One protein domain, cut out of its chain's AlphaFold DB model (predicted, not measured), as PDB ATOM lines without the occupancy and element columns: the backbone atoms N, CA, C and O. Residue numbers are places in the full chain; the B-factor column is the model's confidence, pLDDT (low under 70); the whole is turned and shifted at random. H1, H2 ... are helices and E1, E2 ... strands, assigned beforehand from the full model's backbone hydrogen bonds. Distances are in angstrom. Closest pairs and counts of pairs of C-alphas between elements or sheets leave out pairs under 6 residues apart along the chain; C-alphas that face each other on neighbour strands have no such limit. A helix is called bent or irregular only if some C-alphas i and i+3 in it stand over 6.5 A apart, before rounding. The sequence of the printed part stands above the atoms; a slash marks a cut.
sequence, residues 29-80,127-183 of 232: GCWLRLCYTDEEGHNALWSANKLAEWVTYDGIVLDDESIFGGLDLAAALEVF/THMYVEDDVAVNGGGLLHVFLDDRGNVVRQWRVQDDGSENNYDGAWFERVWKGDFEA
ATOM      1  N   GLY A  29      83.127 156.334 200.840       67.19
ATOM      2  CA  GLY A  29      84.423 156.404 201.519       67.19
ATOM      3  C   GLY A  29      85.131 157.753 201.328       67.19
ATOM      4  O   GLY A  29      84.895 158.471 200.354       67.19
ATOM      5  N   CYS A  30      86.040 158.091 202.244       79.06
ATOM      6  CA  CYS A  30      86.972 159.206 202.069       79.06
ATOM      7  C   CYS A  30      88.320 158.710 201.518       79.06
ATOM      8  O   CYS A  30      88.813 157.663 201.931       79.06
ATOM      9  N   TRP A  31      88.961 159.477 200.642       85.50
ATOM     10  CA  TRP A  31      90.372 159.326 200.280       85.50
ATOM     11  C   TRP A  31      91.175 160.449 200.929       85.50
ATOM     12  O   TRP A  31      90.797 161.610 200.796       85.50
ATOM     13  N   LEU A  32      92.281 160.129 201.595       88.12
ATOM     14  CA  LEU A  32      93.226 161.108 202.129       88.12
ATOM     15  C   LEU A  32      94.620 160.821 201.597       88.12
ATOM     16  O   LEU A  32      95.200 159.775 201.894       88.12
ATOM     17  N   ARG A  33      95.178 161.785 200.869       91.94
ATOM     18  CA  ARG A  33      96.550 161.721 200.388       91.94
ATOM     19  C   ARG A  33      97.486 162.468 201.329       91.94
ATOM     20  O   ARG A  33      97.322 163.658 201.575       91.94
ATOM     21  N   LEU A  34      98.477 161.751 201.850       92.00
ATOM     22  CA  LEU A  34      99.545 162.296 202.694       92.00
ATOM     23  C   LEU A  34     100.899 162.291 201.974       92.00
ATOM     24  O   LEU A  34     101.755 163.136 202.250       92.00
ATOM     25  N   CYS A  35     101.103 161.350 201.045       94.00
ATOM     26  CA  CYS A  35     102.338 161.233 200.276       94.00
ATOM     27  C   CYS A  35     102.218 161.858 198.879       94.00
ATOM     28  O   CYS A  35     101.440 161.410 198.040       94.00
ATOM     29  N   TYR A  36     103.057 162.862 198.621       93.50
ATOM     30  CA  TYR A  36     103.123 163.596 197.348       93.50
ATOM     31  C   TYR A  36     104.438 163.376 196.591       93.50
ATOM     32  O   TYR A  36     104.635 163.891 195.496       93.50
ATOM     33  N   THR A  37     105.367 162.607 197.163       92.19
ATOM     34  CA  THR A  37     106.705 162.407 196.587       92.19
ATOM     35  C   THR A  37     106.773 161.282 195.558       92.19
ATOM     36  O   THR A  37     107.763 161.204 194.831       92.19
ATOM     37  N   ASP A  38     105.752 160.425 195.487       92.31
ATOM     38  CA  ASP A  38     105.669 159.300 194.552       92.31
ATOM     39  C   ASP A  38     104.371 159.345 193.733       92.31
ATOM     40  O   ASP A  38     103.337 158.781 194.090       92.31
ATOM     41  N   GLU A  39     104.440 160.044 192.602       94.19
ATOM     42  CA  GLU A  39     103.332 160.152 191.651       94.19
ATOM     43  C   GLU A  39     103.030 158.830 190.929       94.19
ATOM     44  O   GLU A  39     101.895 158.603 190.515       94.19
ATOM     45  N   GLU A  40     104.013 157.946 190.742       94.31
ATOM     46  CA  GLU A  40     103.775 156.662 190.073       94.31
ATOM     47  C   GLU A  40     102.944 155.743 190.976       94.31
ATOM     48  O   GLU A  40     101.926 155.204 190.528       94.31
ATOM     49  N   GLY A  41     103.313 155.657 192.258       90.94
ATOM     50  CA  GLY A  41     102.550 154.948 193.283       90.94
ATOM     51  C   GLY A  41     101.136 155.507 193.463       90.94
ATOM     52  O   GLY A  41     100.168 154.741 193.436       90.94
ATOM     53  N   HIS A  42     100.990 156.837 193.535       92.88
ATOM     54  CA  HIS A  42      99.678 157.499 193.558       92.88
ATOM     55  C   HIS A  42      98.808 157.089 192.357       92.88
ATOM     56  O   HIS A  42      97.677 156.628 192.513       92.88
ATOM     57  N   ASN A  43      99.345 157.201 191.137       92.44
ATOM     58  CA  ASN A  43      98.605 156.877 189.918       92.44
ATOM     59  C   ASN A  43      98.179 155.404 189.864       92.44
ATOM     60  O   ASN A  43      97.087 155.102 189.370       92.44
ATOM     61  N   ALA A  44      99.012 154.489 190.367       90.38
ATOM     62  CA  ALA A  44      98.679 153.074 190.462       90.38
ATOM     63  C   ALA A  44      97.508 152.834 191.431       90.38
ATOM     64  O   ALA A  44      96.514 152.210 191.048       90.38
ATOM     65  N   LEU A  45      97.584 153.390 192.644       88.19
ATOM     66  CA  LEU A  45      96.536 153.280 193.662       88.19
ATOM     67  C   LEU A  45      95.219 153.908 193.201       88.19
ATOM     68  O   LEU A  45      94.162 153.286 193.303       88.19
ATOM     69  N   TRP A  46      95.272 155.109 192.626       88.69
ATOM     70  CA  TRP A  46      94.082 155.802 192.146       88.69
ATOM     71  C   TRP A  46      93.432 155.092 190.955       88.69
ATOM     72  O   TRP A  46      92.206 155.055 190.830       88.69
ATOM     73  N   SER A  47      94.234 154.480 190.080       86.62
ATOM     74  CA  SER A  47      93.713 153.646 188.991       86.62
ATOM     75  C   SER A  47      93.021 152.392 189.520       86.62
ATOM     76  O   SER A  47      91.976 152.014 188.991       86.62
ATOM     77  N   ALA A  48      93.560 151.774 190.573       83.44
ATOM     78  CA  ALA A  48      92.919 150.648 191.241       83.44
ATOM     79  C   ALA A  48      91.599 151.068 191.916       83.44
ATOM     80  O   ALA A  48      90.583 150.406 191.702       83.44
ATOM     81  N   ASN A  49      91.574 152.220 192.599       81.94
ATOM     82  CA  ASN A  49      90.344 152.798 193.145       81.94
ATOM     83  C   ASN A  49      89.277 153.001 192.057       81.94
ATOM     84  O   ASN A  49      88.137 152.599 192.235       81.94
ATOM     85  N   LYS A  50      89.633 153.555 190.892       81.94
ATOM     86  CA  LYS A  50      88.680 153.758 189.781       81.94
ATOM     87  C   LYS A  50      88.067 152.469 189.234       81.94
ATOM     88  O   LYS A  50      86.998 152.527 188.640       81.94
ATOM     89  N   LEU A  51      88.769 151.344 189.347       78.31
ATOM     90  CA  LEU A  51      88.280 150.049 188.871       78.31
ATOM     91  C   LEU A  51      87.367 149.368 189.887       78.31
ATOM     92  O   LEU A  51      86.443 148.666 189.490       78.31
ATOM     93  N   ALA A  52      87.675 149.534 191.168       72.75
ATOM     94  CA  ALA A  52      87.018 148.822 192.253       72.75
ATOM     95  C   ALA A  52      86.055 149.697 193.070       72.75
ATOM     96  O   ALA A  52      85.361 149.177 193.933       72.75
ATOM     97  N   GLU A  53      85.999 150.994 192.769       75.44
ATOM     98  CA  GLU A  53      85.049 151.969 193.305       75.44
ATOM     99  C   GLU A  53      85.073 152.088 194.844       75.44
ATOM    100  O   GLU A  53      84.043 152.323 195.462       75.44
ATOM    101  N   TRP A  54      86.253 151.981 195.481       74.50
ATOM    102  CA  TRP A  54      86.387 152.111 196.948       74.50
ATOM    103  C   TRP A  54      85.962 153.492 197.456       74.50
ATOM    104  O   TRP A  54      85.399 153.632 198.540       74.50
ATOM    105  N   VAL A  55      86.270 154.516 196.663       73.94
ATOM    106  CA  VAL A  55      85.783 155.885 196.796       73.94
ATOM    107  C   VAL A  55      85.102 156.235 195.480       73.94
ATOM    108  O   VAL A  55      85.766 156.376 194.446       73.94
ATOM    109  N   THR A  56      83.774 156.318 195.526       70.38
ATOM    110  CA  THR A  56      82.908 156.549 194.364       70.38
ATOM    111  C   THR A  56      82.786 158.042 194.029       70.38
ATOM    112  O   THR A  56      83.443 158.893 194.628       70.38
ATOM    113  N   TYR A  57      81.929 158.383 193.058       67.00
ATOM    114  CA  TYR A  57      81.646 159.772 192.671       67.00
ATOM    115  C   TYR A  57      81.104 160.640 193.819       67.00
ATOM    116  O   TYR A  57      81.344 161.846 193.825       67.00
ATOM    117  N   ASP A  58      80.397 160.035 194.775       66.69
ATOM    118  CA  ASP A  58      79.825 160.731 195.932       66.69
ATOM    119  C   ASP A  58      80.770 160.721 197.154       66.69
ATOM    120  O   ASP A  58      80.445 161.287 198.200       66.69
ATOM    121  N   GLY A  59      81.954 160.108 197.020       70.69
ATOM    122  CA  GLY A  59      82.991 160.069 198.046       70.69
ATOM    123  C   GLY A  59      83.794 161.370 198.161       70.69
ATOM    124  O   GLY A  59      83.825 162.213 197.261       70.69
ATOM    125  N   ILE A  60      84.480 161.535 199.293       76.19
ATOM    126  CA  ILE A  60      85.263 162.742 199.594       76.19
ATOM    127  C   ILE A  60      86.731 162.477 199.279       76.19
ATOM    128  O   ILE A  60      87.320 161.544 199.815       76.19
ATOM    129  N   VAL A  61      87.348 163.315 198.445       83.56
ATOM    130  CA  VAL A  61      88.775 163.210 198.104       83.56
ATOM    131  C   VAL A  61      89.528 164.397 198.687       83.56
ATOM    132  O   VAL A  61      89.306 165.543 198.300       83.56
ATOM    133  N   LEU A  62      90.424 164.108 199.625       84.75
ATOM    134  CA  LEU A  62      91.298 165.062 200.294       84.75
ATOM    135  C   LEU A  62      92.695 164.924 199.698       84.75
ATOM    136  O   LEU A  62      93.519 164.134 200.160       84.75
ATOM    137  N   ASP A  63      92.911 165.674 198.625       88.06
ATOM    138  CA  ASP A  63      94.148 165.689 197.856       88.06
ATOM    139  C   ASP A  63      94.609 167.141 197.633       88.06
ATOM    140  O   ASP A  63      94.318 167.762 196.612       88.06
ATOM    141  N   ASP A  64      95.285 167.701 198.638       84.62
ATOM    142  CA  ASP A  64      95.906 169.028 198.589       84.62
ATOM    143  C   ASP A  64      97.265 169.005 199.310       84.62
ATOM    144  O   ASP A  64      97.335 168.996 200.543       84.62
ATOM    145  N   GLU A  65      98.359 169.034 198.539       88.94
ATOM    146  CA  GLU A  65      99.735 169.016 199.059       88.94
ATOM    147  C   GLU A  65     100.016 170.186 200.009       88.94
ATOM    148  O   GLU A  65     100.750 170.037 200.985       88.94
ATOM    149  N   SER A  66      99.421 171.356 199.762       84.25
ATOM    150  CA  SER A  66      99.679 172.545 200.578       84.25
ATOM    151  C   SER A  66      99.084 172.448 201.984       84.25
ATOM    152  O   SER A  66      99.515 173.174 202.883       84.25
ATOM    153  N   ILE A  67      98.113 171.548 202.167       82.38
ATOM    154  CA  ILE A  67      97.412 171.302 203.427       82.38
ATOM    155  C   ILE A  67      97.930 170.023 204.089       82.38
ATOM    156  O   ILE A  67      98.248 170.040 205.276       82.38
ATOM    157  N   PHE A  68      98.012 168.926 203.333       85.50
ATOM    158  CA  PHE A  68      98.270 167.585 203.862       85.50
ATOM    159  C   PHE A  68      99.685 167.066 203.590       85.50
ATOM    160  O   PHE A  68     100.108 166.080 204.197       85.50
ATOM    161  N   GLY A  69     100.437 167.722 202.704       85.25
ATOM    162  CA  GLY A  69     101.759 167.276 202.286       85.25
ATOM    163  C   GLY A  69     102.738 167.161 203.450       85.25
ATOM    164  O   GLY A  69     103.021 168.128 204.157       85.25
ATOM    165  N   GLY A  70     103.279 165.955 203.643       81.62
ATOM    166  CA  GLY A  70     104.267 165.676 204.688       81.62
ATOM    167  C   GLY A  70     103.696 165.590 206.107       81.62
ATOM    168  O   GLY A  70     104.477 165.468 207.054       81.62
ATOM    169  N   LEU A  71     102.369 165.638 206.270       86.19
ATOM    170  CA  LEU A  71     101.721 165.336 207.543       86.19
ATOM    171  C   LEU A  71     101.688 163.825 207.788       86.19
ATOM    172  O   LEU A  71     101.561 163.022 206.864       86.19
ATOM    173  N   ASP A  72     101.759 163.439 209.061       88.56
ATOM    174  CA  ASP A  72     101.317 162.112 209.476       88.56
ATOM    175  C   ASP A  72      99.794 162.095 209.683       88.56
ATOM    176  O   ASP A  72      99.136 163.138 209.712       88.56
ATOM    177  N   LEU A  73      99.217 160.897 209.822       85.12
ATOM    178  CA  LEU A  73      97.771 160.737 209.984       85.12
ATOM    179  C   LEU A  73      97.223 161.534 211.176       85.12
ATOM    180  O   LEU A  73      96.154 162.120 211.072       85.12
ATOM    181  N   ALA A  74      97.940 161.567 212.302       85.06
ATOM    182  CA  ALA A  74      97.466 162.266 213.491       85.06
ATOM    183  C   ALA A  74      97.384 163.777 213.239       85.06
ATOM    184  O   ALA A  74      96.356 164.386 213.514       85.06
ATOM    185  N   ALA A  75      98.431 164.365 212.660       82.25
ATOM    186  CA  ALA A  75      98.443 165.774 212.292       82.25
ATOM    187  C   ALA A  75      97.400 166.096 211.216       82.25
ATOM    188  O   ALA A  75      96.755 167.137 211.294       82.25
ATOM    189  N   ALA A  76      97.203 165.206 210.241       83.50
ATOM    190  CA  ALA A  76      96.189 165.384 209.213       83.50
ATOM    191  C   ALA A  76      94.777 165.407 209.809       83.50
ATOM    192  O   ALA A  76      94.007 166.286 209.445       83.50
ATOM    193  N   LEU A  77      94.461 164.514 210.757       79.00
ATOM    194  CA  LEU A  77      93.154 164.456 211.425       79.00
ATOM    195  C   LEU A  77      92.825 165.724 212.233       79.00
ATOM    196  O   LEU A  77      91.665 166.113 212.293       79.00
ATOM    197  N   GLU A  78      93.826 166.420 212.778       76.69
ATOM    198  CA  GLU A  78      93.632 167.707 213.472       76.69
ATOM    199  C   GLU A  78      93.274 168.865 212.520       76.69
ATOM    200  O   GLU A  78      92.738 169.887 212.948       76.69
ATOM    201  N   VAL A  79      93.578 168.730 211.224       71.50
ATOM    202  CA  VAL A  79      93.255 169.739 210.199       71.50
ATOM    203  C   VAL A  79      91.798 169.633 209.746       71.50
ATOM    204  O   VAL A  79      91.257 170.589 209.182       71.50
ATOM    205  N   PHE A  80      91.138 168.498 209.997       65.75
ATOM    206  CA  PHE A  80      89.762 168.296 209.564       65.75
ATOM    207  C   PHE A  80      88.849 169.338 210.220       65.75
ATOM    208  O   PHE A  80      88.817 169.452 211.447       65.75
ATOM    209  N   THR A 127      82.220 157.365 209.705       70.69
ATOM    210  CA  THR A 127      82.852 157.480 208.396       70.69
ATOM    211  C   THR A 127      84.153 156.687 208.375       70.69
ATOM    212  O   THR A 127      84.680 156.275 209.417       70.69
ATOM    213  N   HIS A 128      84.674 156.449 207.179       76.94
ATOM    214  CA  HIS A 128      85.940 155.766 206.984       76.94
ATOM    215  C   HIS A 128      86.757 156.409 205.872       76.94
ATOM    216  O   HIS A 128      86.245 157.114 205.004       76.94
ATOM    217  N   MET A 129      88.055 156.137 205.900       79.81
ATOM    218  CA  MET A 129      89.031 156.792 205.054       79.81
ATOM    219  C   MET A 129      90.108 155.821 204.599       79.81
ATOM    220  O   MET A 129      90.685 155.099 205.412       79.81
ATOM    221  N   TYR A 130      90.401 155.842 203.307       85.38
ATOM    222  CA  TYR A 130      91.595 155.249 202.730       85.38
ATOM    223  C   TYR A 130      92.708 156.286 202.747       85.38
ATOM    224  O   TYR A 130      92.572 157.372 202.188       85.38
ATOM    225  N   VAL A 131      93.797 155.951 203.425       88.50
ATOM    226  CA  VAL A 131      94.951 156.819 203.621       88.50
ATOM    227  C   VAL A 131      96.073 156.351 202.708       88.50
ATOM    228  O   VAL A 131      96.609 155.246 202.851       88.50
ATOM    229  N   GLU A 132      96.426 157.227 201.777       91.44
ATOM    230  CA  GLU A 132      97.569 157.111 200.887       91.44
ATOM    231  C   GLU A 132      98.783 157.784 201.540       91.44
ATOM    232  O   GLU A 132      99.017 158.990 201.412       91.44
ATOM    233  N   ASP A 133      99.548 156.992 202.287       92.81
ATOM    234  CA  ASP A 133     100.812 157.396 202.895       92.81
ATOM    235  C   ASP A 133     102.025 156.809 202.158       92.81
ATOM    236  O   ASP A 133     101.884 156.079 201.178       92.81
ATOM    237  N   ASP A 134     103.233 157.130 202.634       93.25
ATOM    238  CA  ASP A 134     104.491 156.650 202.043       93.25
ATOM    239  C   ASP A 134     104.527 155.118 201.923       93.25
ATOM    240  O   ASP A 134     104.994 154.566 200.932       93.25
ATOM    241  N   VAL A 135     103.959 154.406 202.896       90.38
ATOM    242  CA  VAL A 135     103.897 152.942 202.854       90.38
ATOM    243  C   VAL A 135     102.960 152.466 201.743       90.38
ATOM    244  O   VAL A 135     103.306 151.525 201.030       90.38
ATOM    245  N   ALA A 136     101.796 153.099 201.575       89.06
ATOM    246  CA  ALA A 136     100.818 152.709 200.564       89.06
ATOM    247  C   ALA A 136     101.353 152.884 199.135       89.06
ATOM    248  O   ALA A 136     101.267 151.945 198.342       89.06
ATOM    249  N   VAL A 137     101.943 154.044 198.818       90.62
ATOM    250  CA  VAL A 137     102.469 154.331 197.466       90.62
ATOM    251  C   VAL A 137     103.635 153.412 197.086       90.62
ATOM    252  O   VAL A 137     103.781 153.052 195.924       90.62
ATOM    253  N   ASN A 138     104.378 152.912 198.078       89.19
ATOM    254  CA  ASN A 138     105.469 151.951 197.897       89.19
ATOM    255  C   ASN A 138     105.021 150.469 197.959       89.19
ATOM    256  O   ASN A 138     105.837 149.582 198.224       89.19
ATOM    257  N   GLY A 139     103.734 150.175 197.737       82.56
ATOM    258  CA  GLY A 139     103.212 148.801 197.650       82.56
ATOM    259  C   GLY A 139     102.964 148.111 198.997       82.56
ATOM    260  O   GLY A 139     102.777 146.900 199.052       82.56
ATOM    261  N   GLY A 140     102.956 148.858 200.103       81.50
ATOM    262  CA  GLY A 140     102.668 148.334 201.442       81.50
ATOM    263  C   GLY A 140     101.176 148.215 201.782       81.50
ATOM    264  O   GLY A 140     100.852 147.896 202.925       81.50
ATOM    265  N   GLY A 141     100.291 148.482 200.816       79.88
ATOM    266  CA  GLY A 141      98.835 148.494 200.969       79.88
ATOM    267  C   GLY A 141      98.292 149.767 201.631       79.88
ATOM    268  O   GLY A 141      98.950 150.378 202.484       79.88
ATOM    269  N   LEU A 142      97.076 150.176 201.243       80.31
ATOM    270  CA  LEU A 142      96.391 151.333 201.841       80.31
ATOM    271  C   LEU A 142      96.081 151.095 203.320       80.31
ATOM    272  O   LEU A 142      95.746 149.987 203.759       80.31
ATOM    273  N   LEU A 143      96.166 152.177 204.088       84.81
ATOM    274  CA  LEU A 143      95.689 152.208 205.460       84.81
ATOM    275  C   LEU A 143      94.215 152.614 205.461       84.81
ATOM    276  O   LEU A 143      93.860 153.694 205.011       84.81
ATOM    277  N   HIS A 144      93.362 151.758 206.001       81.38
ATOM    278  CA  HIS A 144      91.949 152.038 206.205       81.38
ATOM    279  C   HIS A 144      91.732 152.498 207.643       81.38
ATOM    280  O   HIS A 144      92.116 151.811 208.594       81.38
ATOM    281  N   VAL A 145      91.141 153.674 207.807       78.62
ATOM    282  CA  VAL A 145      90.882 154.317 209.096       78.62
ATOM    283  C   VAL A 145      89.384 154.507 209.258       78.62
ATOM    284  O   VAL A 145      88.711 154.945 208.332       78.62
ATOM    285  N   PHE A 146      88.867 154.194 210.439       75.06
ATOM    286  CA  PHE A 146      87.464 154.347 210.800       75.06
ATOM    287  C   PHE A 146      87.348 155.378 211.909       75.06
ATOM    288  O   PHE A 146      88.080 155.310 212.906       75.06
ATOM    289  N   LEU A 147      86.427 156.317 211.724       72.56
ATOM    290  CA  LEU A 147      86.268 157.475 212.585       72.56
ATOM    291  C   LEU A 147      84.903 157.463 213.272       72.56
ATOM    292  O   LEU A 147      83.895 157.083 212.668       72.56
ATOM    293  N   ASP A 148      84.884 157.893 214.532       70.69
ATOM    294  CA  ASP A 148      83.641 158.230 215.226       70.69
ATOM    295  C   ASP A 148      83.115 159.618 214.813       70.69
ATOM    296  O   ASP A 148      83.702 160.334 213.999       70.69
ATOM    297  N   ASP A 149      82.012 160.023 215.439       64.12
ATOM    298  CA  ASP A 149      81.341 161.314 215.261       64.12
ATOM    299  C   ASP A 149      82.181 162.543 215.650       64.12
ATOM    300  O   ASP A 149      81.729 163.683 215.531       64.12
ATOM    301  N   ARG A 150      83.397 162.329 216.151       62.34
ATOM    302  CA  ARG A 150      84.330 163.361 216.614       62.34
ATOM    303  C   ARG A 150      85.649 163.321 215.853       62.34
ATOM    304  O   ARG A 150      86.576 164.022 216.250       62.34
ATOM    305  N   GLY A 151      85.755 162.486 214.820       66.25
ATOM    306  CA  GLY A 151      87.001 162.293 214.089       66.25
ATOM    307  C   GLY A 151      88.058 161.508 214.871       66.25
ATOM    308  O   GLY A 151      89.218 161.500 214.467       66.25
ATOM    309  N   ASN A 152      87.701 160.835 215.975       71.94
ATOM    310  CA  ASN A 152      88.644 159.942 216.646       71.94
ATOM    311  C   ASN A 152      88.772 158.648 215.853       71.94
ATOM    312  O   ASN A 152      87.772 158.050 215.458       71.94
ATOM    313  N   VAL A 153      90.002 158.151 215.731       76.12
ATOM    314  CA  VAL A 153      90.253 156.810 215.205       76.12
ATOM    315  C   VAL A 153      89.736 155.776 216.200       76.12
ATOM    316  O   VAL A 153      90.329 155.564 217.259       76.12
ATOM    317  N   VAL A 154      88.640 155.106 215.848       69.06
ATOM    318  CA  VAL A 154      88.109 153.969 216.618       69.06
ATOM    319  C   VAL A 154      88.722 152.653 216.161       69.06
ATOM    320  O   VAL A 154      88.864 151.713 216.942       69.06
ATOM    321  N   ARG A 155      89.138 152.596 214.894       70.19
ATOM    322  CA  ARG A 155      89.791 151.436 214.304       70.19
ATOM    323  C   ARG A 155      90.671 151.866 213.144       70.19
ATOM    324  O   ARG A 155      90.328 152.769 212.390       70.19
ATOM    325  N   GLN A 156      91.785 151.172 212.971       75.31
ATOM    326  CA  GLN A 156      92.605 151.288 211.775       75.31
ATOM    327  C   GLN A 156      93.156 149.923 211.387       75.31
ATOM    328  O   GLN A 156      93.439 149.084 212.248       75.31
ATOM    329  N   TRP A 157      93.318 149.703 210.092       73.69
ATOM    330  CA  TRP A 157      93.848 148.468 209.546       73.69
ATOM    331  C   TRP A 157      94.626 148.761 208.273       73.69
ATOM    332  O   TRP A 157      94.138 149.467 207.399       73.69
ATOM    333  N   ARG A 158      95.831 148.203 208.154       75.94
ATOM    334  CA  ARG A 158      96.565 148.216 206.889       75.94
ATOM    335  C   ARG A 158      96.428 146.861 206.241       75.94
ATOM    336  O   ARG A 158      96.729 145.841 206.866       75.94
ATOM    337  N   VAL A 159      95.987 146.865 204.998       63.75
ATOM    338  CA  VAL A 159      95.780 145.627 204.273       63.75
ATOM    339  C   VAL A 159      97.127 145.152 203.746       63.75
ATOM    340  O   VAL A 159      97.890 145.940 203.195       63.75
ATOM    341  N   GLN A 160      97.456 143.881 203.977       60.66
ATOM    342  CA  GLN A 160      98.663 143.297 203.404       60.66
ATOM    343  C   GLN A 160      98.397 143.026 201.925       60.66
ATOM    344  O   GLN A 160      97.444 142.323 201.602       60.66
ATOM    345  N   ASP A 161      99.224 143.576 201.039       58.38
ATOM    346  CA  ASP A 161      99.146 143.297 199.604       58.38
ATOM    347  C   ASP A 161      99.756 141.918 199.291       58.38
ATOM    348  O   ASP A 161     100.854 141.792 198.754       58.38
ATOM    349  N   ASP A 162      99.077 140.855 199.728       57.88
ATOM    350  CA  ASP A 162      99.475 139.464 199.476       57.88
ATOM    351  C   ASP A 162      98.878 138.889 198.177       57.88
ATOM    352  O   ASP A 162      99.089 137.716 197.854       57.88
ATOM    353  N   GLY A 163      98.166 139.725 197.410       53.25
ATOM    354  CA  GLY A 163      97.559 139.378 196.127       53.25
ATOM    355  C   GLY A 163      96.381 138.404 196.209       53.25
ATOM    356  O   GLY A 163      96.004 137.858 195.170       53.25
ATOM    357  N   SER A 164      95.830 138.142 197.403       49.00
ATOM    358  CA  SER A 164      94.823 137.093 197.587       49.00
ATOM    359  C   SER A 164      93.365 137.550 197.453       49.00
ATOM    360  O   SER A 164      92.561 136.748 196.985       49.00
ATOM    361  N   GLU A 165      93.007 138.814 197.723       48.28
ATOM    362  CA  GLU A 165      91.624 139.320 197.593       48.28
ATOM    363  C   GLU A 165      91.569 140.820 197.227       48.28
ATOM    364  O   GLU A 165      92.584 141.517 197.265       48.28
ATOM    365  N   ASN A 166      90.380 141.329 196.849       45.31
ATOM    366  CA  ASN A 166      90.116 142.769 196.705       45.31
ATOM    367  C   ASN A 166      90.254 143.420 198.086       45.31
ATOM    368  O   ASN A 166      89.295 143.612 198.826       45.31
ATOM    369  N   ASN A 167      91.496 143.739 198.416       44.91
ATOM    370  CA  ASN A 167      92.008 144.152 199.714       44.91
ATOM    371  C   ASN A 167      91.380 145.424 200.298       44.91
ATOM    372  O   ASN A 167      91.713 145.839 201.397       44.91
ATOM    373  N   TYR A 168      90.464 146.047 199.580       48.94
ATOM    374  CA  TYR A 168      89.910 147.358 199.878       48.94
ATOM    375  C   TYR A 168      88.386 147.331 199.799       48.94
ATOM    376  O   TYR A 168      87.748 148.370 199.657       48.94
ATOM    377  N   ASP A 169      87.804 146.128 199.838       41.47
ATOM    378  CA  ASP A 169      86.369 145.980 199.918       41.47
ATOM    379  C   ASP A 169      85.899 146.558 201.256       41.47
ATOM    380  O   ASP A 169      86.271 146.102 202.346       41.47
ATOM    381  N   GLY A 170      85.069 147.591 201.150       39.34
ATOM    382  CA  GLY A 170      84.325 148.149 202.259       39.34
ATOM    383  C   GLY A 170      83.439 147.110 202.943       39.34
ATOM    384  O   GLY A 170      82.881 147.442 203.968       39.34
ATOM    385  N   ALA A 171      83.343 145.857 202.477       39.09
ATOM    386  CA  ALA A 171      82.583 144.756 203.083       39.09
ATOM    387  C   ALA A 171      82.825 144.494 204.591       39.09
ATOM    388  O   ALA A 171      81.992 143.875 205.252       39.09
ATOM    389  N   TRP A 172      83.899 145.017 205.194       44.50
ATOM    390  CA  TRP A 172      84.035 145.070 206.665       44.50
ATOM    391  C   TRP A 172      83.000 145.987 207.349       44.50
ATOM    392  O   TRP A 172      82.767 145.868 208.552       44.50
ATOM    393  N   PHE A 173      82.397 146.899 206.585       41.38
ATOM    394  CA  PHE A 173      81.338 147.841 206.948       41.38
ATOM    395  C   PHE A 173      79.957 147.166 207.024       41.38
ATOM    396  O   PHE A 173      79.053 147.685 207.671       41.38
ATOM    397  N   GLU A 174      79.791 145.969 206.453       43.69
ATOM    398  CA  GLU A 174      78.510 145.246 206.431       43.69
ATOM    399  C   GLU A 174      78.327 144.267 207.604       43.69
ATOM    400  O   GLU A 174      77.543 143.323 207.513       43.69
ATOM    401  N   ARG A 175      79.019 144.487 208.734       44.25
ATOM    402  CA  ARG A 175      78.962 143.618 209.933       44.25
ATOM    403  C   ARG A 175      79.616 142.235 209.751       44.25
ATOM    404  O   ARG A 175      79.306 141.319 210.508       44.25
ATOM    405  N   VAL A 176      80.536 142.072 208.794       36.81
ATOM    406  CA  VAL A 176      81.187 140.777 208.503       36.81
ATOM    407  C   VAL A 176      82.606 140.720 209.082       36.81
ATOM    408  O   VAL A 176      83.431 141.605 208.838       36.81
ATOM    409  N   TRP A 177      82.924 139.676 209.860       37.28
ATOM    410  CA  TRP A 177      84.292 139.433 210.333       37.28
ATOM    411  C   TRP A 177      85.154 138.847 209.208       37.28
ATOM    412  O   TRP A 177      84.697 137.994 208.457       37.28
ATOM    413  N   LYS A 178      86.459 139.165 209.157       35.12
ATOM    414  CA  LYS A 178      87.408 138.450 208.266       35.12
ATOM    415  C   LYS A 178      87.376 136.930 208.442       35.12
ATOM    416  O   LYS A 178      87.490 136.199 207.467       35.12
ATOM    417  N   GLY A 179      87.163 136.454 209.670       36.12
ATOM    418  CA  GLY A 179      86.998 135.024 209.946       36.12
ATOM    419  C   GLY A 179      85.788 134.392 209.243       36.12
ATOM    420  O   GLY A 179      85.824 133.204 208.936       36.12
ATOM    421  N   ASP A 180      84.755 135.176 208.925       36.53
ATOM    422  CA  ASP A 180      83.572 134.704 208.198       36.53
ATOM    423  C   ASP A 180      83.846 134.566 206.691       36.53
ATOM    424  O   ASP A 180      83.271 133.692 206.037       36.53
ATOM    425  N   PHE A 181      84.791 135.347 206.149       34.31
ATOM    426  CA  PHE A 181      85.333 135.155 204.798       34.31
ATOM    427  C   PHE A 181      86.231 133.909 204.732       34.31
ATOM    428  O   PHE A 181      86.053 133.054 203.860       34.31
ATOM    429  N   GLU A 182      87.107 133.720 205.727       37.12
ATOM    430  CA  GLU A 182      87.967 132.528 205.843       37.12
ATOM    431  C   GLU A 182      87.145 131.225 206.001       37.12
ATOM    432  O   GLU A 182      87.545 130.155 205.528       37.12
ATOM    433  N   ALA A 183      85.955 131.301 206.611       34.25
ATOM    434  CA  ALA A 183      85.033 130.172 206.748       34.25
ATOM    435  C   ALA A 183      84.297 129.807 205.440       34.25
ATOM    436  O   ALA A 183      83.986 128.629 205.227       34.25
TER     437      ALA A 183
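AT A GLANCE: This is residues 29 to 80 and 127 to 183 of the 232 residues of an uncharacterized protein of Penicillium nordicum (UniProt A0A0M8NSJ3). A twisted sheet of five strands forms the core, with short helices set round it: H1 and H4 touch each other near one end of E3, H3 lies beside the strands, and H2 sits close to H3. After E5 a loose tail with H5 and H6 leads away, and residues 174 to 183 stick out. The 109 printed residues hold six named helices and five named strands, in the order E1 H1 E2 H2 H3 E3 H4 E4 E5 H5 H6. The mixed sheet runs E2 E1 E3 E4 E5 and the class is mixed, helices and strands. The whole is compact, with a radius of gyration of the C-alphas of 13.7 A and spans of 45 by 33 by 25 A.

HOW THE PARTS SIT: E1, residues 30 to 33, is parallel to E3, residues 127 to 132, with N 32 and O 130 2.8 A apart. E2, residues 60 to 62, an edge strand, is parallel to E1, with N 31 and O 60 at 2.8 A. E4, residues 143 to 147, is antiparallel to E3, with N 129 and O 145 at 2.8 A. E5, residues 153 to 158, the other edge strand, forms a hairpin with E4, with N 144 and O 157 at 2.8 A. H1, residues 39 to 52, only grazes the sheet with residues 41 to 49; E1, H1 and E2 make a strand-helix-strand unit, two parallel neighbour strands with a helix between, and its crossover is right-handed. H4, residues 134 to 140, also only grazes the sheet. Residues 40 to 45 of H1 touch H4, at a steep tilt of 59 degrees, the same way; the closest C-alphas, of Gly 41 and Val 137, are 4.2 A apart. H3, residues 73 to 79, is on the sheet at a height of 7.6 A, over none of the strands. H2, residues 65 to 68, is close to H3 but not clearly touching, with the closest C-alphas, of Phe 68 and Ala 76, 6.1 A apart. H5, residues 170 to 174, is only just on the sheet, with 5 pairs of C-alphas within 10 A, and only grazes it. H6, residues 178 to 183, is not on the sheet. Every O i to N i+4 pair is within hydrogen-bond range in H1 and H6, against 2 of 3 in H3, 1 of 3 in H4 and 0 of 1 in H5; O i to N i+3 pairs within range are 2 of 4 in H4 and 2 of 2 in H5, and H2 is too short for an i+4 pair.

IN THESE COORDINATES: E3 is 16.5 A long, E5 13.5 A, E4 12.9 A and E1 10.0 A, and E1 begins at C-alpha 30 (86.972, 159.206, 202.069). H1 is 19.9 A long and H3 10.1 A. H4 is irregular, with C-alphas 137 and 140 7.2 A apart. H6 ends at C-alpha 183 (85.033, 130.172, 206.748).

THE WHOLE: The two C-alphas farthest apart, of Ser 66 and Ala 183, are 45.3 A apart. Residues 81 to 126 are not printed, and C-alphas 80 and 127 are 12.9 A apart across the cut. The link from E5 to H5 is long. Mean pLDDT of the printed part is 73.0; residues 159 to 183 are among those under 70.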